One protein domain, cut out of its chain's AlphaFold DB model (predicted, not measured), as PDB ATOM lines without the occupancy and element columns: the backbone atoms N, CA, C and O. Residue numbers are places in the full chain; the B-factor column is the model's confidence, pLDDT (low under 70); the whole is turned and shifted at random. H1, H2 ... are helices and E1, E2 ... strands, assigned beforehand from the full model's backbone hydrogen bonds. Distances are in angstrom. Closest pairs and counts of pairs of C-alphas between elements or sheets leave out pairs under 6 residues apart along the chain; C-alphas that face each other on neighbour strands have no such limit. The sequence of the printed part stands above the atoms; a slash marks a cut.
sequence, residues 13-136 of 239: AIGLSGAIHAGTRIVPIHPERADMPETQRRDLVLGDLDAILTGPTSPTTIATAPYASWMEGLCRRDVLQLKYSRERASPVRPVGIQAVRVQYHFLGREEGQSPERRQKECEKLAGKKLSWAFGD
ATOM      1  N   ALA A  13     -22.198 -15.369   2.601       32.12
ATOM      2  CA  ALA A  13     -20.878 -14.861   3.000       32.12
ATOM      3  C   ALA A  13     -19.677 -15.729   2.568       32.12
ATOM      4  O   ALA A  13     -18.547 -15.278   2.686       32.12
ATOM      5  N   ILE A  14     -19.872 -16.945   2.041       38.38
ATOM      6  CA  ILE A  14     -18.743 -17.883   1.836       38.38
ATOM      7  C   ILE A  14     -18.188 -17.854   0.394       38.38
ATOM      8  O   ILE A  14     -17.037 -18.207   0.168       38.38
ATOM      9  N   GLY A  15     -18.946 -17.352  -0.590       30.53
ATOM     10  CA  GLY A  15     -18.476 -17.235  -1.985       30.53
ATOM     11  C   GLY A  15     -17.763 -15.919  -2.326       30.53
ATOM     12  O   GLY A  15     -17.064 -15.837  -3.334       30.53
ATOM     13  N   LEU A  16     -17.928 -14.883  -1.497       37.62
ATOM     14  CA  LEU A  16     -17.418 -13.536  -1.776       37.62
ATOM     15  C   LEU A  16     -15.924 -13.396  -1.471       37.62
ATOM     16  O   LEU A  16     -15.227 -12.718  -2.216       37.62
ATOM     17  N   SER A  17     -15.392 -14.068  -0.447       32.16
ATOM     18  CA  SER A  17     -13.980 -13.909  -0.067       32.16
ATOM     19  C   SER A  17     -13.003 -14.331  -1.174       32.16
ATOM     20  O   SER A  17     -11.977 -13.678  -1.346       32.16
ATOM     21  N   GLY A  18     -13.332 -15.362  -1.964       36.09
ATOM     22  CA  GLY A  18     -12.518 -15.789  -3.111       36.09
ATOM     23  C   GLY A  18     -12.644 -14.866  -4.329       36.09
ATOM     24  O   GLY A  18     -11.646 -14.567  -4.979       36.09
ATOM     25  N   ALA A  19     -13.850 -14.358  -4.607       38.25
ATOM     26  CA  ALA A  19     -14.097 -13.430  -5.715       38.25
ATOM     27  C   ALA A  19     -13.499 -12.032  -5.461       38.25
ATOM     28  O   ALA A  19     -12.975 -11.407  -6.381       38.25
ATOM     29  N   ILE A  20     -13.509 -11.565  -4.206       37.31
ATOM     30  CA  ILE A  20     -12.897 -10.289  -3.806       37.31
ATOM     31  C   ILE A  20     -11.370 -10.340  -3.992       37.31
ATOM     32  O   ILE A  20     -10.787  -9.373  -4.472       37.31
ATOM     33  N   HIS A  21     -10.718 -11.477  -3.714       40.53
ATOM     34  CA  HIS A  21      -9.271 -11.620  -3.930       40.53
ATOM     35  C   HIS A  21      -8.871 -11.575  -5.413       40.53
ATOM     36  O   HIS A  21      -7.830 -10.995  -5.729       40.53
ATOM     37  N   ALA A  22      -9.693 -12.120  -6.319       41.91
ATOM     38  CA  ALA A  22      -9.470 -12.018  -7.765       41.91
ATOM     39  C   ALA A  22      -9.569 -10.555  -8.251       41.91
ATOM     40  O   ALA A  22      -8.704 -10.080  -8.983       41.91
ATOM     41  N   GLY A  23     -10.566  -9.806  -7.759       40.66
ATOM     42  CA  GLY A  23     -10.765  -8.390  -8.098       40.66
ATOM     43  C   GLY A  23      -9.718  -7.432  -7.515       40.66
ATOM     44  O   GLY A  23      -9.431  -6.409  -8.114       40.66
ATOM     45  N   THR A  24      -9.088  -7.750  -6.378       43.41
ATOM     46  CA  THR A  24      -8.018  -6.894  -5.811       43.41
ATOM     47  C   THR A  24      -6.664  -7.031  -6.511       43.41
ATOM     48  O   THR A  24      -5.803  -6.170  -6.349       43.41
ATOM     49  N   ARG A  25      -6.452  -8.120  -7.262       47.31
ATOM     50  CA  ARG A  25      -5.200  -8.388  -7.995       47.31
ATOM     51  C   ARG A  25      -5.221  -7.827  -9.413       47.31
ATOM     52  O   ARG A  25      -4.166  -7.606  -9.994       47.31
ATOM     53  N   ILE A  26      -6.420  -7.565  -9.928       47.28
ATOM     54  CA  ILE A  26      -6.676  -6.870 -11.184       47.28
ATOM     55  C   ILE A  26      -7.287  -5.531 -10.790       47.28
ATOM     56  O   ILE A  26      -8.499  -5.405 -10.673       47.28
ATOM     57  N   VAL A  27      -6.439  -4.560 -10.455       45.34
ATOM     58  CA  VAL A  27      -6.905  -3.278  -9.914       45.34
ATOM     59  C   VAL A  27      -7.783  -2.605 -10.972       45.34
ATOM     60  O   VAL A  27      -7.295  -2.272 -12.051       45.34
ATOM     61  N   PRO A  28      -9.064  -2.378 -10.641       50.91
ATOM     62  CA  PRO A  28      -9.336  -0.998 -10.301       50.91
ATOM     63  C   PRO A  28     -10.242  -0.799  -9.076       50.91
ATOM     64  O   PRO A  28     -11.373  -1.275  -8.990       50.91
ATOM     65  N   ILE A  29      -9.741  -0.009  -8.125       55.09
ATOM     66  CA  ILE A  29     -10.543   0.611  -7.069       55.09
ATOM     67  C   ILE A  29     -10.848   2.029  -7.551       55.09
ATOM     68  O   ILE A  29      -9.929   2.826  -7.716       55.09
ATOM     69  N   HIS A  30     -12.128   2.319  -7.786       57.75
ATOM     70  CA  HIS A  30     -12.597   3.559  -8.407       57.75
ATOM     71  C   HIS A  30     -13.427   4.411  -7.426       57.75
ATOM     72  O   HIS A  30     -14.665   4.391  -7.487       57.75
ATOM     73  N   PRO A  31     -12.788   5.122  -6.474       61.25
ATOM     74  CA  PRO A  31     -13.489   5.950  -5.492       61.25
ATOM     75  C   PRO A  31     -14.324   7.067  -6.136       61.25
ATOM     76  O   PRO A  31     -15.345   7.467  -5.582       61.25
ATOM     77  N   GLU A  32     -13.960   7.516  -7.338       70.50
ATOM     78  CA  GLU A  32     -14.670   8.535  -8.115       70.50
ATOM     79  C   GLU A  32     -16.090   8.127  -8.540       70.50
ATOM     80  O   GLU A  32     -16.885   8.967  -8.955       70.50
ATOM     81  N   ARG A  33     -16.440   6.840  -8.435       67.12
ATOM     82  CA  ARG A  33     -17.757   6.322  -8.835       67.12
ATOM     83  C   ARG A  33     -18.824   6.453  -7.753       67.12
ATOM     84  O   ARG A  33     -19.990   6.169  -8.031       67.12
ATOM     85  N   ALA A  34     -18.455   6.860  -6.536       66.69
ATOM     86  CA  ALA A  34     -19.397   7.039  -5.431       66.69
ATOM     87  C   ALA A  34     -20.480   8.086  -5.755       66.69
ATOM     88  O   ALA A  34     -21.647   7.875  -5.424       66.69
ATOM     89  N   ASP A  35     -20.102   9.135  -6.489       78.06
ATOM     90  CA  ASP A  35     -20.952  10.293  -6.789       78.06
ATOM     91  C   ASP A  35     -21.656  10.207  -8.158       78.06
ATOM     92  O   ASP A  35     -22.328  11.146  -8.587       78.06
ATOM     93  N   MET A  36     -21.520   9.081  -8.870       82.94
ATOM     94  CA  MET A  36     -22.085   8.909 -10.212       82.94
ATOM     95  C   MET A  36     -23.540   8.398 -10.195       82.94
ATOM     96  O   MET A  36     -23.909   7.594  -9.329       82.94
ATOM     97  N   PRO A  37     -24.365   8.774 -11.197       84.56
ATOM     98  CA  PRO A  37     -25.691   8.197 -11.412       84.56
ATOM     99  C   PRO A  37     -25.653   6.669 -11.543       84.56
ATOM    100  O   PRO A  37     -24.725   6.099 -12.119       84.56
ATOM    101  N   GLU A  38     -26.690   5.987 -11.049       72.88
ATOM    102  CA  GLU A  38     -26.728   4.520 -10.976       72.88
ATOM    103  C   GLU A  38     -26.507   3.830 -12.324       72.88
ATOM    104  O   GLU A  38     -25.733   2.879 -12.389       72.88
ATOM    105  N   THR A  39     -27.136   4.319 -13.393       74.44
ATOM    106  CA  THR A  39     -26.982   3.781 -14.752       74.44
ATOM    107  C   THR A  39     -25.538   3.869 -15.236       74.44
ATOM    108  O   THR A  39     -24.986   2.872 -15.683       74.44
ATOM    109  N   GLN A  40     -24.888   5.016 -15.035       74.94
ATOM    110  CA  GLN A  40     -23.491   5.225 -15.406       74.94
ATOM    111  C   GLN A  40     -22.540   4.344 -14.588       74.94
ATOM    112  O   GLN A  40     -21.625   3.746 -15.144       74.94
ATOM    113  N   ARG A  41     -22.782   4.185 -13.279       66.75
ATOM    114  CA  ARG A  41     -22.026   3.221 -12.458       66.75
ATOM    115  C   ARG A  41     -22.196   1.799 -12.971       66.75
ATOM    116  O   ARG A  41     -21.238   1.038 -12.967       66.75
ATOM    117  N   ARG A  42     -23.408   1.433 -13.389       67.31
ATOM    118  CA  ARG A  42     -23.725   0.089 -13.870       67.31
ATOM    119  C   ARG A  42     -23.012  -0.212 -15.184       67.31
ATOM    120  O   ARG A  42     -22.401  -1.268 -15.286       67.31
ATOM    121  N   ASP A  43     -23.018   0.727 -16.123       68.62
ATOM    122  CA  ASP A  43     -22.298   0.602 -17.393       68.62
ATOM    123  C   ASP A  43     -20.780   0.523 -17.176       68.62
ATOM    124  O   ASP A  43     -20.111  -0.301 -17.792       68.62
ATOM    125  N   LEU A  44     -20.238   1.307 -16.238       70.50
ATOM    126  CA  LEU A  44     -18.821   1.239 -15.866       70.50
ATOM    127  C   LEU A  44     -18.453  -0.078 -15.173       70.50
ATOM    128  O   LEU A  44     -17.396  -0.631 -15.446       70.50
ATOM    129  N   VAL A  45     -19.317  -0.617 -14.309       68.00
ATOM    130  CA  VAL A  45     -19.110  -1.938 -13.689       68.00
ATOM    131  C   VAL A  45     -19.155  -3.045 -14.739       68.00
ATOM    132  O   VAL A  45     -18.363  -3.978 -14.664       68.00
ATOM    133  N   LEU A  46     -20.053  -2.956 -15.722       64.88
ATOM    134  CA  LEU A  46     -20.072  -3.894 -16.844       64.88
ATOM    135  C   LEU A  46     -18.800  -3.770 -17.689       64.88
ATOM    136  O   LEU A  46     -18.208  -4.790 -18.018       64.88
ATOM    137  N   GLY A  47     -18.328  -2.548 -17.945       62.69
ATOM    138  CA  GLY A  47     -17.047  -2.306 -18.609       62.69
ATOM    139  C   GLY A  47     -15.849  -2.881 -17.843       62.69
ATOM    140  O   GLY A  47     -14.982  -3.502 -18.450       62.69
ATOM    141  N   ASP A  48     -15.817  -2.747 -16.514       67.81
ATOM    142  CA  ASP A  48     -14.781  -3.361 -15.674       67.81
ATOM    143  C   ASP A  48     -14.849  -4.884 -15.718       67.81
ATOM    144  O   ASP A  48     -13.822  -5.552 -15.809       67.81
ATOM    145  N   LEU A  49     -16.056  -5.449 -15.647       68.06
ATOM    146  CA  LEU A  49     -16.250  -6.888 -15.746       68.06
ATOM    147  C   LEU A  49     -15.812  -7.402 -17.116       68.06
ATOM    148  O   LEU A  49     -15.135  -8.422 -17.162       68.06
ATOM    149  N   ASP A  50     -16.113  -6.693 -18.201       67.19
ATOM    150  CA  ASP A  50     -15.645  -7.045 -19.542       67.19
ATOM    151  C   ASP A  50     -14.117  -6.946 -19.650       67.19
ATOM    152  O   ASP A  50     -13.491  -7.810 -20.260       67.19
ATOM    153  N   ALA A  51     -13.494  -5.949 -19.012       64.50
ATOM    154  CA  ALA A  51     -12.038  -5.806 -18.965       64.50
ATOM    155  C   ALA A  51     -11.363  -6.912 -18.130       64.50
ATOM    156  O   ALA A  51     -10.273  -7.382 -18.468       64.50
ATOM    157  N   ILE A  52     -12.016  -7.350 -17.052       70.38
ATOM    158  CA  ILE A  52     -11.508  -8.375 -16.139       70.38
ATOM    159  C   ILE A  52     -11.789  -9.780 -16.667       70.38
ATOM    160  O   ILE A  52     -10.959 -10.652 -16.455       70.38
ATOM    161  N   LEU A  53     -12.905 -10.039 -17.349       72.56
ATOM    162  CA  LEU A  53     -13.376 -11.374 -17.751       72.56
ATOM    163  C   LEU A  53     -13.108 -11.673 -19.236       72.56
ATOM    164  O   LEU A  53     -13.941 -12.244 -19.936       72.56
ATOM    165  N   THR A  54     -11.919 -11.311 -19.717       67.19
ATOM    166  CA  THR A  54     -11.495 -11.514 -21.117       67.19
ATOM    167  C   THR A  54     -10.968 -12.922 -21.422       67.19
ATOM    168  O   THR A  54     -10.584 -13.211 -22.557       67.19
ATOM    169  N   GLY A  55     -10.910 -13.811 -20.427       61.91
ATOM    170  CA  GLY A  55     -10.453 -15.185 -20.609       61.91
ATOM    171  C   GLY A  55     -11.488 -16.082 -21.312       61.91
ATOM    172  O   GLY A  55     -12.648 -15.709 -21.480       61.91
ATOM    173  N   PRO A  56     -11.105 -17.307 -21.719       60.84
ATOM    174  CA  PRO A  56     -12.016 -18.242 -22.365       60.84
ATOM    175  C   PRO A  56     -13.187 -18.579 -21.439       60.84
ATOM    176  O   PRO A  56     -13.001 -19.026 -20.305       60.84
ATOM    177  N   THR A  57     -14.396 -18.410 -21.961       67.06
ATOM    178  CA  THR A  57     -15.639 -18.736 -21.269       67.06
ATOM    179  C   THR A  57     -16.175 -20.084 -21.740       67.06
ATOM    180  O   THR A  57     -16.007 -20.504 -22.887       67.06
ATOM    181  N   SER A  58     -16.790 -20.814 -20.820       70.25
ATOM    182  CA  SER A  58     -17.550 -22.027 -21.105       70.25
ATOM    183  C   SER A  58     -18.891 -21.941 -20.379       70.25
ATOM    184  O   SER A  58     -19.050 -21.080 -19.508       70.25
ATOM    185  N   PRO A  59     -19.850 -22.842 -20.660       69.69
ATOM    186  CA  PRO A  59     -21.092 -22.879 -19.903       69.69
ATOM    187  C   PRO A  59     -20.855 -22.957 -18.393       69.69
ATOM    188  O   PRO A  59     -21.664 -22.451 -17.641       69.69
ATOM    189  N   THR A  60     -19.752 -23.529 -17.910       74.31
ATOM    190  CA  THR A  60     -19.523 -23.733 -16.471       74.31
ATOM    191  C   THR A  60     -18.413 -22.879 -15.877       74.31
ATOM    192  O   THR A  60     -18.216 -22.930 -14.666       74.31
ATOM    193  N   THR A  61     -17.674 -22.105 -16.676       79.69
ATOM    194  CA  THR A  61     -16.499 -21.368 -16.192       79.69
ATOM    195  C   THR A  61     -16.312 -20.026 -16.882       79.69
ATOM    196  O   THR A  61     -16.462 -19.927 -18.097       79.69
ATOM    197  N   ILE A  62     -15.869 -19.029 -16.121       82.94
ATOM    198  CA  ILE A  62     -15.445 -17.719 -16.626       82.94
ATOM    199  C   ILE A  62     -14.026 -17.461 -16.124       82.94
ATOM    200  O   ILE A  62     -13.767 -17.628 -14.935       82.94
ATOM    201  N   ALA A  63     -13.107 -17.090 -17.012       85.00
ATOM    202  CA  ALA A  63     -11.718 -16.815 -16.656       85.00
ATOM    203  C   ALA A  63     -11.416 -15.314 -16.712       85.00
ATOM    204  O   ALA A  63     -11.941 -14.606 -17.572       85.00
ATOM    205  N   THR A  64     -10.543 -14.846 -15.824       85.06
ATOM    206  CA  THR A  64     -10.056 -13.471 -15.866       85.06
ATOM    207  C   THR A  64      -9.052 -13.258 -16.999       85.06
ATOM    208  O   THR A  64      -8.491 -14.214 -17.552       85.06
ATOM    209  N   ALA A  65      -8.765 -11.993 -17.296       84.50
ATOM    210  CA  ALA A  65      -7.588 -11.577 -18.029       84.50
ATOM    211  C   ALA A  65      -6.338 -12.198 -17.373       84.50
ATOM    212  O   ALA A  65      -6.243 -12.231 -16.138       84.50
ATOM    213  N   PRO A  66      -5.390 -12.714 -18.167       88.62
ATOM    214  CA  PRO A  66      -4.086 -13.116 -17.669       88.62
ATOM    215  C   PRO A  66      -3.317 -11.961 -17.035       88.62
ATOM    216  O   PRO A  66      -3.307 -10.847 -17.554       88.62
ATOM    217  N   TYR A  67      -2.590 -12.261 -15.969       87.50
ATOM    218  CA  TYR A  67      -1.677 -11.325 -15.333       87.50
ATOM    219  C   TYR A  67      -0.393 -12.021 -14.887       87.50
ATOM    220  O   TYR A  67      -0.348 -13.244 -14.708       87.50
ATOM    221  N   ALA A  68       0.676 -11.245 -14.746       88.56
ATOM    222  CA  ALA A  68       1.950 -11.750 -14.260       88.56
ATOM    223  C   ALA A  68       1.827 -12.185 -12.790       88.56
ATOM    224  O   ALA A  68       1.280 -11.465 -11.952       88.56
ATOM    225  N   SER A  69       2.345 -13.370 -12.469       88.75
ATOM    226  CA  SER A  69       2.575 -13.769 -11.081       88.75
ATOM    227  C   SER A  69       3.789 -13.020 -10.520       88.75
ATOM    228  O   SER A  69       4.636 -12.497 -11.250       88.75
ATOM    229  N   TRP A  70       3.886 -12.990  -9.192       84.06
ATOM    230  CA  TRP A  70       5.093 -12.562  -8.493       84.06
ATOM    231  C   TRP A  70       6.275 -13.511  -8.764       84.06
ATOM    232  O   TRP A  70       7.418 -13.060  -8.740       84.06
ATOM    233  N   MET A  71       6.010 -14.780  -9.103       86.81
ATOM    234  CA  MET A  71       7.025 -15.719  -9.581       86.81
ATOM    235  C   MET A  71       7.462 -15.374 -11.006       86.81
ATOM    236  O   MET A  71       6.644 -15.226 -11.917       86.81
ATOM    237  N   GLU A  72       8.771 -15.260 -11.217       84.69
ATOM    238  CA  GLU A  72       9.331 -14.965 -12.535       84.69
ATOM    239  C   GLU A  72       8.993 -16.050 -13.563       84.69
ATOM    240  O   GLU A  72       9.010 -17.250 -13.278       84.69
ATOM    241  N   GLY A  73       8.673 -15.611 -14.782       85.75
ATOM    242  CA  GLY A  73       8.309 -16.507 -15.876       85.75
ATOM    243  C   GLY A  73       6.923 -17.141 -15.768       85.75
ATOM    244  O   GLY A  73       6.585 -17.969 -16.609       85.75
ATOM    245  N   LEU A  74       6.111 -16.776 -14.772       91.31
ATOM    246  CA  LEU A  74       4.791 -17.360 -14.553       91.31
ATOM    247  C   LEU A  74       3.679 -16.333 -14.809       91.31
ATOM    248  O   LEU A  74       3.637 -15.261 -14.209       91.31
ATOM    249  N   CYS A  75       2.741 -16.691 -15.676       91.88
ATOM    250  CA  CYS A  75       1.458 -16.016 -15.818       91.88
ATOM    251  C   CYS A  75       0.391 -16.794 -15.060       91.88
ATOM    252  O   CYS A  75       0.421 -18.026 -15.000       91.88
ATOM    253  N   ARG A  76      -0.595 -16.074 -14.538       92.38
ATOM    254  CA  ARG A  76      -1.761 -16.654 -13.880       92.38
ATOM    255  C   ARG A  76      -3.046 -15.990 -14.350       92.38
ATOM    256  O   ARG A  76      -3.036 -14.872 -14.860       92.38
ATOM    257  N   ARG A  77      -4.155 -16.696 -14.181       89.75
ATOM    258  CA  ARG A  77      -5.508 -16.151 -14.300       89.75
ATOM    259  C   ARG A  77      -6.428 -16.875 -13.338       89.75
ATOM    260  O   ARG A  77      -6.234 -18.063 -13.069       89.75
ATOM    261  N   ASP A  78      -7.437 -16.176 -12.855       88.31
ATOM    262  CA  ASP A  78      -8.427 -16.767 -11.970       88.31
ATOM    263  C   ASP A  78      -9.593 -17.302 -12.809       88.31
ATOM    264  O   ASP A  78      -9.979 -16.726 -13.825       88.31
ATOM    265  N   VAL A  79     -10.137 -18.449 -12.417       86.19
ATOM    266  CA  VAL A  79     -11.241 -19.124 -13.097       86.19
ATOM    267  C   VAL A  79     -12.378 -19.307 -12.109       86.19
ATOM    268  O   VAL A  79     -12.280 -20.066 -11.143       86.19
ATOM    269  N   LEU A  80     -13.476 -18.615 -12.376       85.06
ATOM    270  CA  LEU A  80     -14.730 -18.715 -11.651       85.06
ATOM    271  C   LEU A  80     -15.520 -19.899 -12.203       85.06
ATOM    272  O   LEU A  80     -15.952 -19.882 -13.356       85.06
ATOM    273  N   GLN A  81     -15.731 -20.924 -11.385       81.94
ATOM    274  CA  GLN A  81     -16.637 -22.019 -11.703       81.94
ATOM    275  C   GLN A  81     -18.058 -21.629 -11.300       81.94
ATOM    276  O   GLN A  81     -18.308 -21.245 -10.158       81.94
ATOM    277  N   LEU A  82     -18.995 -21.726 -12.236       81.56
ATOM    278  CA  LEU A  82     -20.382 -21.319 -12.052       81.56
ATOM    279  C   LEU A  82     -21.228 -22.469 -11.501       81.56
ATOM    280  O   LEU A  82     -21.184 -23.595 -11.993       81.56
ATOM    281  N   LYS A  83     -22.052 -22.161 -10.498       80.38
ATOM    282  CA  LYS A  83     -23.070 -23.057  -9.948       80.38
ATOM    283  C   LYS A  83     -24.369 -22.878 -10.719       80.38
ATOM    284  O   LYS A  83     -24.848 -21.757 -10.857       80.38
ATOM    285  N   TYR A  84     -24.988 -23.978 -11.127       78.94
ATOM    286  CA  TYR A  84     -26.283 -23.986 -11.806       78.94
ATOM    287  C   TYR A  84     -27.368 -24.609 -10.932       78.94
ATOM    288  O   TYR A  84     -27.120 -25.597 -10.240       78.94
ATOM    289  N   SER A  85     -28.574 -24.041 -10.977       75.44
ATOM    290  CA  SER A  85     -29.764 -24.680 -10.410       75.44
ATOM    291  C   SER A  85     -30.474 -25.489 -11.488       75.44
ATOM    292  O   SER A  85     -30.617 -25.039 -12.625       75.44
ATOM    293  N   ARG A  86     -30.934 -26.685 -11.124       63.94
ATOM    294  CA  ARG A  86     -31.780 -27.538 -11.966       63.94
ATOM    295  C   ARG A  86     -33.250 -27.348 -11.579       63.94
ATOM    296  O   ARG A  86     -33.902 -28.297 -11.157       63.94
ATOM    297  N   GLU A  87     -33.783 -26.134 -11.678       59.16
ATOM    298  CA  GLU A  87     -35.236 -25.949 -11.554       59.16
ATOM    299  C   GLU A  87     -35.929 -26.264 -12.886       59.16
ATOM    300  O   GLU A  87     -35.530 -25.797 -13.950       59.16
ATOM    301  N   ARG A  88     -36.966 -27.108 -12.818       55.41
ATOM    302  CA  ARG A  88     -37.547 -27.881 -13.935       55.41
ATOM    303  C   ARG A  88     -38.268 -27.086 -15.041       55.41
ATOM    304  O   ARG A  88     -38.901 -27.712 -15.883       55.41
ATOM    305  N   ALA A  89     -38.198 -25.757 -15.089       54.94
ATOM    306  CA  ALA A  89     -39.000 -24.985 -16.050       54.94
ATOM    307  C   ALA A  89     -38.359 -23.692 -16.584       54.94
ATOM    308  O   ALA A  89     -39.031 -22.927 -17.268       54.94
ATOM    309  N   SER A  90     -37.088 -23.410 -16.292       52.22
ATOM    310  CA  SER A  90     -36.423 -22.176 -16.743       52.22
ATOM    311  C   SER A  90     -35.115 -22.465 -17.476       52.22
ATOM    312  O   SER A  90     -34.512 -23.515 -17.240       52.22
ATOM    313  N   PRO A  91     -34.649 -21.552 -18.356       56.91
ATOM    314  CA  PRO A  91     -33.317 -21.648 -18.938       56.91
ATOM    315  C   PRO A  91     -32.288 -21.860 -17.826       56.91
ATOM    316  O   PRO A  91     -32.347 -21.177 -16.802       56.91
ATOM    317  N   VAL A  92     -31.367 -22.803 -18.023       65.56
ATOM    318  CA  VAL A  92     -30.296 -23.115 -17.071       65.56
ATOM    319  C   VAL A  92     -29.430 -21.864 -16.910       65.56
ATOM    320  O   VAL A  92     -28.620 -21.538 -17.774       65.56
ATOM    321  N   ARG A  93     -29.659 -21.113 -15.829       65.56
ATOM    322  CA  ARG A  93     -28.926 -19.887 -15.493       65.56
ATOM    323  C   ARG A  93     -27.983 -20.161 -14.324       65.56
ATOM    324  O   ARG A  93     -28.346 -20.934 -13.429       65.56
ATOM    325  N   PRO A  94     -26.793 -19.540 -14.306       73.12
ATOM    326  CA  PRO A  94     -25.921 -19.640 -13.152       73.12
ATOM    327  C   PRO A  94     -26.608 -18.966 -11.957       73.12
ATOM    328  O   PRO A  94     -27.110 -17.850 -12.061       73.12
ATOM    329  N   VAL A  95     -26.656 -19.667 -10.827       80.12
ATOM    330  CA  VAL A  95     -27.245 -19.194  -9.560       80.12
ATOM    331  C   VAL A  95     -26.188 -18.758  -8.549       80.12
ATOM    332  O   VAL A  95     -26.520 -18.307  -7.457       80.12
ATOM    333  N   GLY A  96     -24.908 -18.910  -8.891       76.56
ATOM    334  CA  GLY A  96     -23.800 -18.446  -8.068       76.56
ATOM    335  C   GLY A  96     -22.444 -18.932  -8.561       76.56
ATOM    336  O   GLY A  96     -22.329 -19.522  -9.633       76.56
ATOM    337  N   ILE A  97     -21.421 -18.707  -7.740       79.12
ATOM    338  CA  ILE A  97     -20.059 -19.213  -7.938       79.12
ATOM    339  C   ILE A  97     -19.909 -20.479  -7.088       79.12
ATOM    340  O   ILE A  97     -20.178 -20.460  -5.887       79.12
ATOM    341  N   GLN A  98     -19.527 -21.586  -7.720       80.31
ATOM    342  CA  GLN A  98     -19.227 -22.851  -7.055       80.31
ATOM    343  C   GLN A  98     -17.830 -22.828  -6.433       80.31
ATOM    344  O   GLN A  98     -17.666 -23.232  -5.286       80.31
ATOM    345  N   ALA A  99     -16.837 -22.376  -7.196       80.69
ATOM    346  CA  ALA A  99     -15.439 -22.357  -6.790       80.69
ATOM    347  C   ALA A  99     -14.675 -21.270  -7.550       80.69
ATOM    348  O   ALA A  99     -15.086 -20.850  -8.634       80.69
ATOM    349  N   VAL A 100     -13.537 -20.856  -6.997       83.94
ATOM    350  CA  VAL A 100     -12.535 -20.043  -7.689       83.94
ATOM    351  C   VAL A 100     -11.252 -20.858  -7.725       83.94
ATOM    352  O   VAL A 100     -10.769 -21.285  -6.680       83.94
ATOM    353  N   ARG A 101     -10.733 -21.115  -8.924       86.88
ATOM    354  CA  ARG A 101      -9.485 -21.857  -9.149       86.88
ATOM    355  C   ARG A 101      -8.487 -20.967  -9.872       86.88
ATOM    356  O   ARG A 101      -8.891 -20.017 -10.534       86.88
ATOM    357  N   VAL A 102      -7.202 -21.293  -9.797       90.75
ATOM    358  CA  VAL A 102      -6.155 -20.556 -10.514       90.75
ATOM    359  C   VAL A 102      -5.606 -21.426 -11.631       90.75
ATOM    360  O   VAL A 102      -5.383 -22.624 -11.458       90.75
ATOM    361  N   GLN A 103      -5.422 -20.817 -12.796       92.88
ATOM    362  CA  GLN A 103      -4.699 -21.412 -13.903       92.88
ATOM    363  C   GLN A 103      -3.374 -20.704 -14.115       92.88
ATOM    364  O   GLN A 103      -3.283 -19.485 -13.980       92.88
ATOM    365  N   TYR A 104      -2.380 -21.480 -14.522       94.38
ATOM    366  CA  TYR A 104      -1.005 -21.058 -14.689       94.38
ATOM    367  C   TYR A 104      -0.504 -21.343 -16.101       94.38
ATOM    368  O   TYR A 104      -0.871 -22.346 -16.718       94.38
ATOM    369  N   HIS A 105       0.358 -20.459 -16.589       93.19
ATOM    370  CA  HIS A 105       1.132 -20.641 -17.808       93.19
ATOM    371  C   HIS A 105       2.575 -20.226 -17.548       93.19
ATOM    372  O   HIS A 105       2.820 -19.174 -16.964       93.19
ATOM    373  N   PHE A 106       3.530 -21.026 -18.009       92.00
ATOM    374  CA  PHE A 106       4.946 -20.724 -17.855       92.00
ATOM    375  C   PHE A 106       5.521 -20.177 -19.162       92.00
ATOM    376  O   PHE A 106       5.561 -20.884 -20.169       92.00
ATOM    377  N   LEU A 107       5.961 -18.920 -19.125       88.31
ATOM    378  CA  LEU A 107       6.633 -18.220 -20.220       88.31
ATOM    379  C   LEU A 107       8.116 -18.604 -20.348       88.31
ATOM    380  O   LEU A 107       8.692 -18.436 -21.417       88.31
ATOM    381  N   GLY A 108       8.727 -19.119 -19.276       83.69
ATOM    382  CA  GLY A 108      10.176 -19.305 -19.175       83.69
ATOM    383  C   GLY A 108      10.830 -18.274 -18.253       83.69
ATOM    384  O   GLY A 108      10.278 -17.203 -18.003       83.69
ATOM    385  N   ARG A 109      12.011 -18.603 -17.714       76.56
ATOM    386  CA  ARG A 109      12.796 -17.669 -16.893       76.56
ATOM    387  C   ARG A 109      13.559 -16.720 -17.811       76.56
ATOM    388  O   ARG A 109      14.604 -17.085 -18.338       76.56
ATOM    389  N   GLU A 110      13.028 -15.521 -18.011       71.81
ATOM    390  CA  GLU A 110      13.784 -14.418 -18.603       71.81
ATOM    391  C   GLU A 110      14.207 -13.456 -17.491       71.81
ATOM    392  O   GLU A 110      13.414 -12.635 -17.022       71.81
ATOM    393  N   GLU A 111      15.459 -13.592 -17.050       68.75
ATOM    394  CA  GLU A 111      16.047 -12.725 -16.030       68.75
ATOM    395  C   GLU A 111      16.027 -11.256 -16.486       68.75
ATOM    396  O   GLU A 111      16.317 -10.931 -17.639       68.75
ATOM    397  N   GLY A 112      15.679 -10.350 -15.570       65.56
ATOM    398  CA  GLY A 112      15.741  -8.906 -15.819       65.56
ATOM    399  C   GLY A 112      14.594  -8.327 -16.654       65.56
ATOM    400  O   GLY A 112      14.653  -7.152 -17.025       65.56
ATOM    401  N   GLN A 113      13.530  -9.087 -16.939       77.19
ATOM    402  CA  GLN A 113      12.324  -8.496 -17.522       77.19
ATOM    403  C   GLN A 113      11.614  -7.571 -16.528       77.19
ATOM    404  O   GLN A 113      11.282  -7.961 -15.405       77.19
ATOM    405  N   SER A 114      11.289  -6.354 -16.978       83.50
ATOM    406  CA  SER A 114      10.473  -5.441 -16.179       83.50
ATOM    407  C   SER A 114       9.077  -6.037 -15.912       83.50
ATOM    408  O   SER A 114       8.556  -6.789 -16.751       83.50
ATOM    409  N   PRO A 115       8.440  -5.723 -14.769       81.00
ATOM    410  CA  PRO A 115       7.075  -6.162 -14.472       81.00
ATOM    411  C   PRO A 115       6.074  -5.820 -15.584       81.00
ATOM    412  O   PRO A 115       5.231  -6.646 -15.927       81.00
ATOM    413  N   GLU A 116       6.207  -4.649 -16.213       83.44
ATOM    414  CA  GLU A 116       5.322  -4.198 -17.294       83.44
ATOM    415  C   GLU A 116       5.473  -5.062 -18.545       83.44
ATOM    416  O   GLU A 116       4.490  -5.367 -19.222       83.44
ATOM    417  N   ARG A 117       6.703  -5.476 -18.869       87.06
ATOM    418  CA  ARG A 117       6.950  -6.366 -20.004       87.06
ATOM    419  C   ARG A 117       6.359  -7.751 -19.749       87.06
ATOM    420  O   ARG A 117       5.671  -8.267 -20.625       87.06
ATOM    421  N   ARG A 118       6.560  -8.312 -18.552       85.75
ATOM    422  CA  ARG A 118       5.962  -9.599 -18.155       85.75
ATOM    423  C   ARG A 118       4.442  -9.565 -18.246       85.75
ATOM    424  O   ARG A 118       3.843 -10.465 -18.827       85.75
ATOM    425  N   GLN A 119       3.832  -8.501 -17.727       88.25
ATOM    426  CA  GLN A 119       2.389  -8.307 -17.793       88.25
ATOM    427  C   GLN A 119       1.886  -8.302 -19.247       88.25
ATOM    428  O   GLN A 119       0.973  -9.055 -19.578       88.25
ATOM    429  N   LYS A 120       2.548  -7.555 -20.141       88.06
ATOM    430  CA  LYS A 120       2.210  -7.535 -21.574       88.06
ATOM    431  C   LYS A 120       2.340  -8.900 -22.250       88.06
ATOM    432  O   LYS A 120       1.539  -9.219 -23.124       88.06
ATOM    433  N   GLU A 121       3.334  -9.710 -21.889       89.38
ATOM    434  CA  GLU A 121       3.442 -11.074 -22.426       89.38
ATOM    435  C   GLU A 121       2.303 -11.974 -21.931       89.38
ATOM    436  O   GLU A 121       1.751 -12.742 -22.721       89.38
ATOM    437  N   CYS A 122       1.886 -11.838 -20.667       88.38
ATOM    438  CA  CYS A 122       0.732 -12.566 -20.146       88.38
ATOM    439  C   CYS A 122      -0.567 -12.168 -20.859       88.38
ATOM    440  O   CYS A 122      -1.337 -13.042 -21.253       88.38
ATOM    441  N   GLU A 123      -0.798 -10.879 -21.099       86.44
ATOM    442  CA  GLU A 123      -2.000 -10.381 -21.788       86.44
ATOM    443  C   GLU A 123      -2.173 -10.984 -23.192       86.44
ATOM    444  O   GLU A 123      -3.290 -11.312 -23.599       86.44
ATOM    445  N   LYS A 124      -1.073 -11.263 -23.908       87.31
ATOM    446  CA  LYS A 124      -1.100 -11.951 -25.218       87.31
ATOM    447  C   LYS A 124      -1.654 -13.383 -25.155       87.31
ATOM    448  O   LYS A 124      -1.892 -14.001 -26.198       87.31
ATOM    449  N   LEU A 125      -1.834 -13.945 -23.960       86.12
ATOM    450  CA  LEU A 125      -2.358 -15.292 -23.738       86.12
ATOM    451  C   LEU A 125      -3.877 -15.333 -23.514       86.12
ATOM    452  O   LEU A 125      -4.420 -16.435 -23.404       86.12
ATOM    453  N   ALA A 126      -4.571 -14.187 -23.458       80.19
ATOM    454  CA  ALA A 126      -5.992 -14.111 -23.088       80.19
ATOM    455  C   ALA A 126      -6.890 -15.047 -23.921       80.19
ATOM    456  O   ALA A 126      -7.723 -15.764 -23.368       80.19
ATOM    457  N   GLY A 127      -6.639 -15.149 -25.233       71.62
ATOM    458  CA  GLY A 127      -7.385 -16.028 -26.146       71.62
ATOM    459  C   GLY A 127      -6.842 -17.457 -26.303       71.62
ATOM    460  O   GLY A 127      -7.422 -18.256 -27.036       71.62
ATOM    461  N   LYS A 128      -5.721 -17.817 -25.664       75.12
ATOM    462  CA  LYS A 128      -5.046 -19.106 -25.906       75.12
ATOM    463  C   LYS A 128      -5.504 -20.160 -24.902       75.12
ATOM    464  O   LYS A 128      -5.048 -20.169 -23.766       75.12
ATOM    465  N   LYS A 129      -6.404 -21.070 -25.298       66.44
ATOM    466  CA  LYS A 129      -6.978 -22.092 -24.394       66.44
ATOM    467  C   LYS A 129      -5.992 -23.198 -23.989       66.44
ATOM    468  O   LYS A 129      -5.980 -23.580 -22.828       66.44
ATOM    469  N   LEU A 130      -5.160 -23.677 -24.918       65.56
ATOM    470  CA  LEU A 130      -4.253 -24.825 -24.717       65.56
ATOM    471  C   LEU A 130      -3.014 -24.515 -23.859       65.56
ATOM    472  O   LEU A 130      -2.163 -25.371 -23.671       65.56
ATOM    473  N   SER A 131      -2.892 -23.287 -23.364       70.69
ATOM    474  CA  SER A 131      -1.690 -22.810 -22.682       70.69
ATOM    475  C   SER A 131      -1.797 -22.854 -21.154       70.69
ATOM    476  O   SER A 131      -0.872 -22.420 -20.489       70.69
ATOM    477  N   TRP A 132      -2.892 -23.344 -20.572       90.12
ATOM    478  CA  TRP A 132      -3.193 -23.118 -19.156       90.12
ATOM    479  C   TRP A 132      -3.445 -24.411 -18.387       90.12
ATOM    480  O   TRP A 132      -4.306 -25.193 -18.783       90.12
ATOM    481  N   ALA A 133      -2.774 -24.567 -17.245       92.50
ATOM    482  CA  ALA A 133      -2.978 -25.681 -16.323       92.50
ATOM    483  C   ALA A 133      -3.511 -25.193 -14.972       92.50
ATOM    484  O   ALA A 133      -3.019 -24.204 -14.430       92.50
ATOM    485  N   PHE A 134      -4.512 -25.876 -14.417       92.31
ATOM    486  CA  PHE A 134      -4.955 -25.638 -13.043       92.31
ATOM    487  C   PHE A 134      -3.887 -26.083 -12.044       92.31
ATOM    488  O   PHE A 134      -3.322 -27.158 -12.216       92.31
ATOM    489  N   GLY A 135      -3.655 -25.291 -10.998       90.81
ATOM    490  CA  GLY A 135      -2.732 -25.633  -9.913       90.81
ATOM    491  C   GLY A 135      -3.082 -24.927  -8.604       90.81
ATOM    492  O   GLY A 135      -3.987 -24.091  -8.570       90.81
ATOM    493  N   ASP A 136      -2.353 -25.274  -7.544       86.62
ATOM    494  CA  ASP A 136      -2.656 -24.833  -6.175       86.62
ATOM    495  C   ASP A 136      -2.062 -23.458  -5.841       86.62
ATOM    496  O   ASP A 136      -2.767 -22.559  -5.382       86.62
TER     497      ASP A 136
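Overview. This is residues 13 to 136 of the 239 residues of an uncharacterized protein of Sphingopyxis sp. HIX (UniProt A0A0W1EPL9). A long, twisted hairpin of two strands, E2 and E3, makes the core, with the short strands E1 and E4 at its two edges; this sheet is curled like part of a barrel. H1 covers one face of the hairpin, H3 packs near the first residues of E2, and the longest helix, H2, is off the sheet, with residues 34 to 40, of which 38 to 40 belong to H2, sticking out. The printed part has 124 residues, with three named helices and four named strands in the order H1 H2 E1 E2 E3 H3 E4, a mixed class. The sheet, E1 - E2 - E3 - E4, is antiparallel throughout. The whole is only just compact, close to loose, with a radius of gyration of the C-alphas of 16.5 A, and spans 54 by 39 by 26 A.

Arrangement. E2, residues 74 to 84, and E3, residues 94 to 106, form a hairpin, antiparallel at 161 degrees, with N 79 and O 101 within hydrogen-bond range at 2.7 A. E3 bends by 61 degrees at residue 98. E1, residues 61 to 63, is an edge strand that forms a hairpin with E2, with N 80 and O 62 at 2.8 A; E1, E2 and E3 make a meander, each strand the antiparallel neighbour of the one before. E4, residues 133 to 135, is the other edge strand, antiparallel to E3, with N 104 and O 133 at 2.8 A. The sheet is strongly twisted. H1, residues 16 to 25, is on one face of it, making two layers, a helix over a sheet. Its height over the sheet is 9.5 A, and it lies over E2 and, only just, with 3 C-alphas, over E3. Its closest C-alphas to E3 are those of Gly 18 and Val 100, 6.2 A. H3, residues 115 to 123, is on the sheet over E2, slantwise at 41 degrees on the local plane; the closest C-alphas are those of Cys 75 and Cys 122, 5.6 A. H2, residues 38 to 52, is not on the sheet and is apart from H3. Every O i to N i+4 pair is within hydrogen-bond range in H2 and H3, and 5 of 6 in H1.

Along the chain. H1 begins at C-alpha 16, (-17.418, -13.536, -1.776), and is 14.6 A long. H2 measures 20.6 A, E2 31.9 A, E3 31.2 A and H3 12.4 A. E2 begins at C-alpha 74, (4.791, -17.360, -14.553). E4 ends at C-alpha 135, (-2.732, -25.633, -9.913).

Size, cuts and confidence. The C-alphas farthest apart are those of Ala 89 and Gly 112, 57.1 A. The printed part has no cut. The link from H1 to H2 is long, 12 residues. Residues 34 to 40, of which 38 to 40 belong to H2, stand free. The mean pLDDT of the printed part is 72.6; it is under 70 in 48 residues, among them 13 to 31 and 86 to 93, and averages 40 in H1.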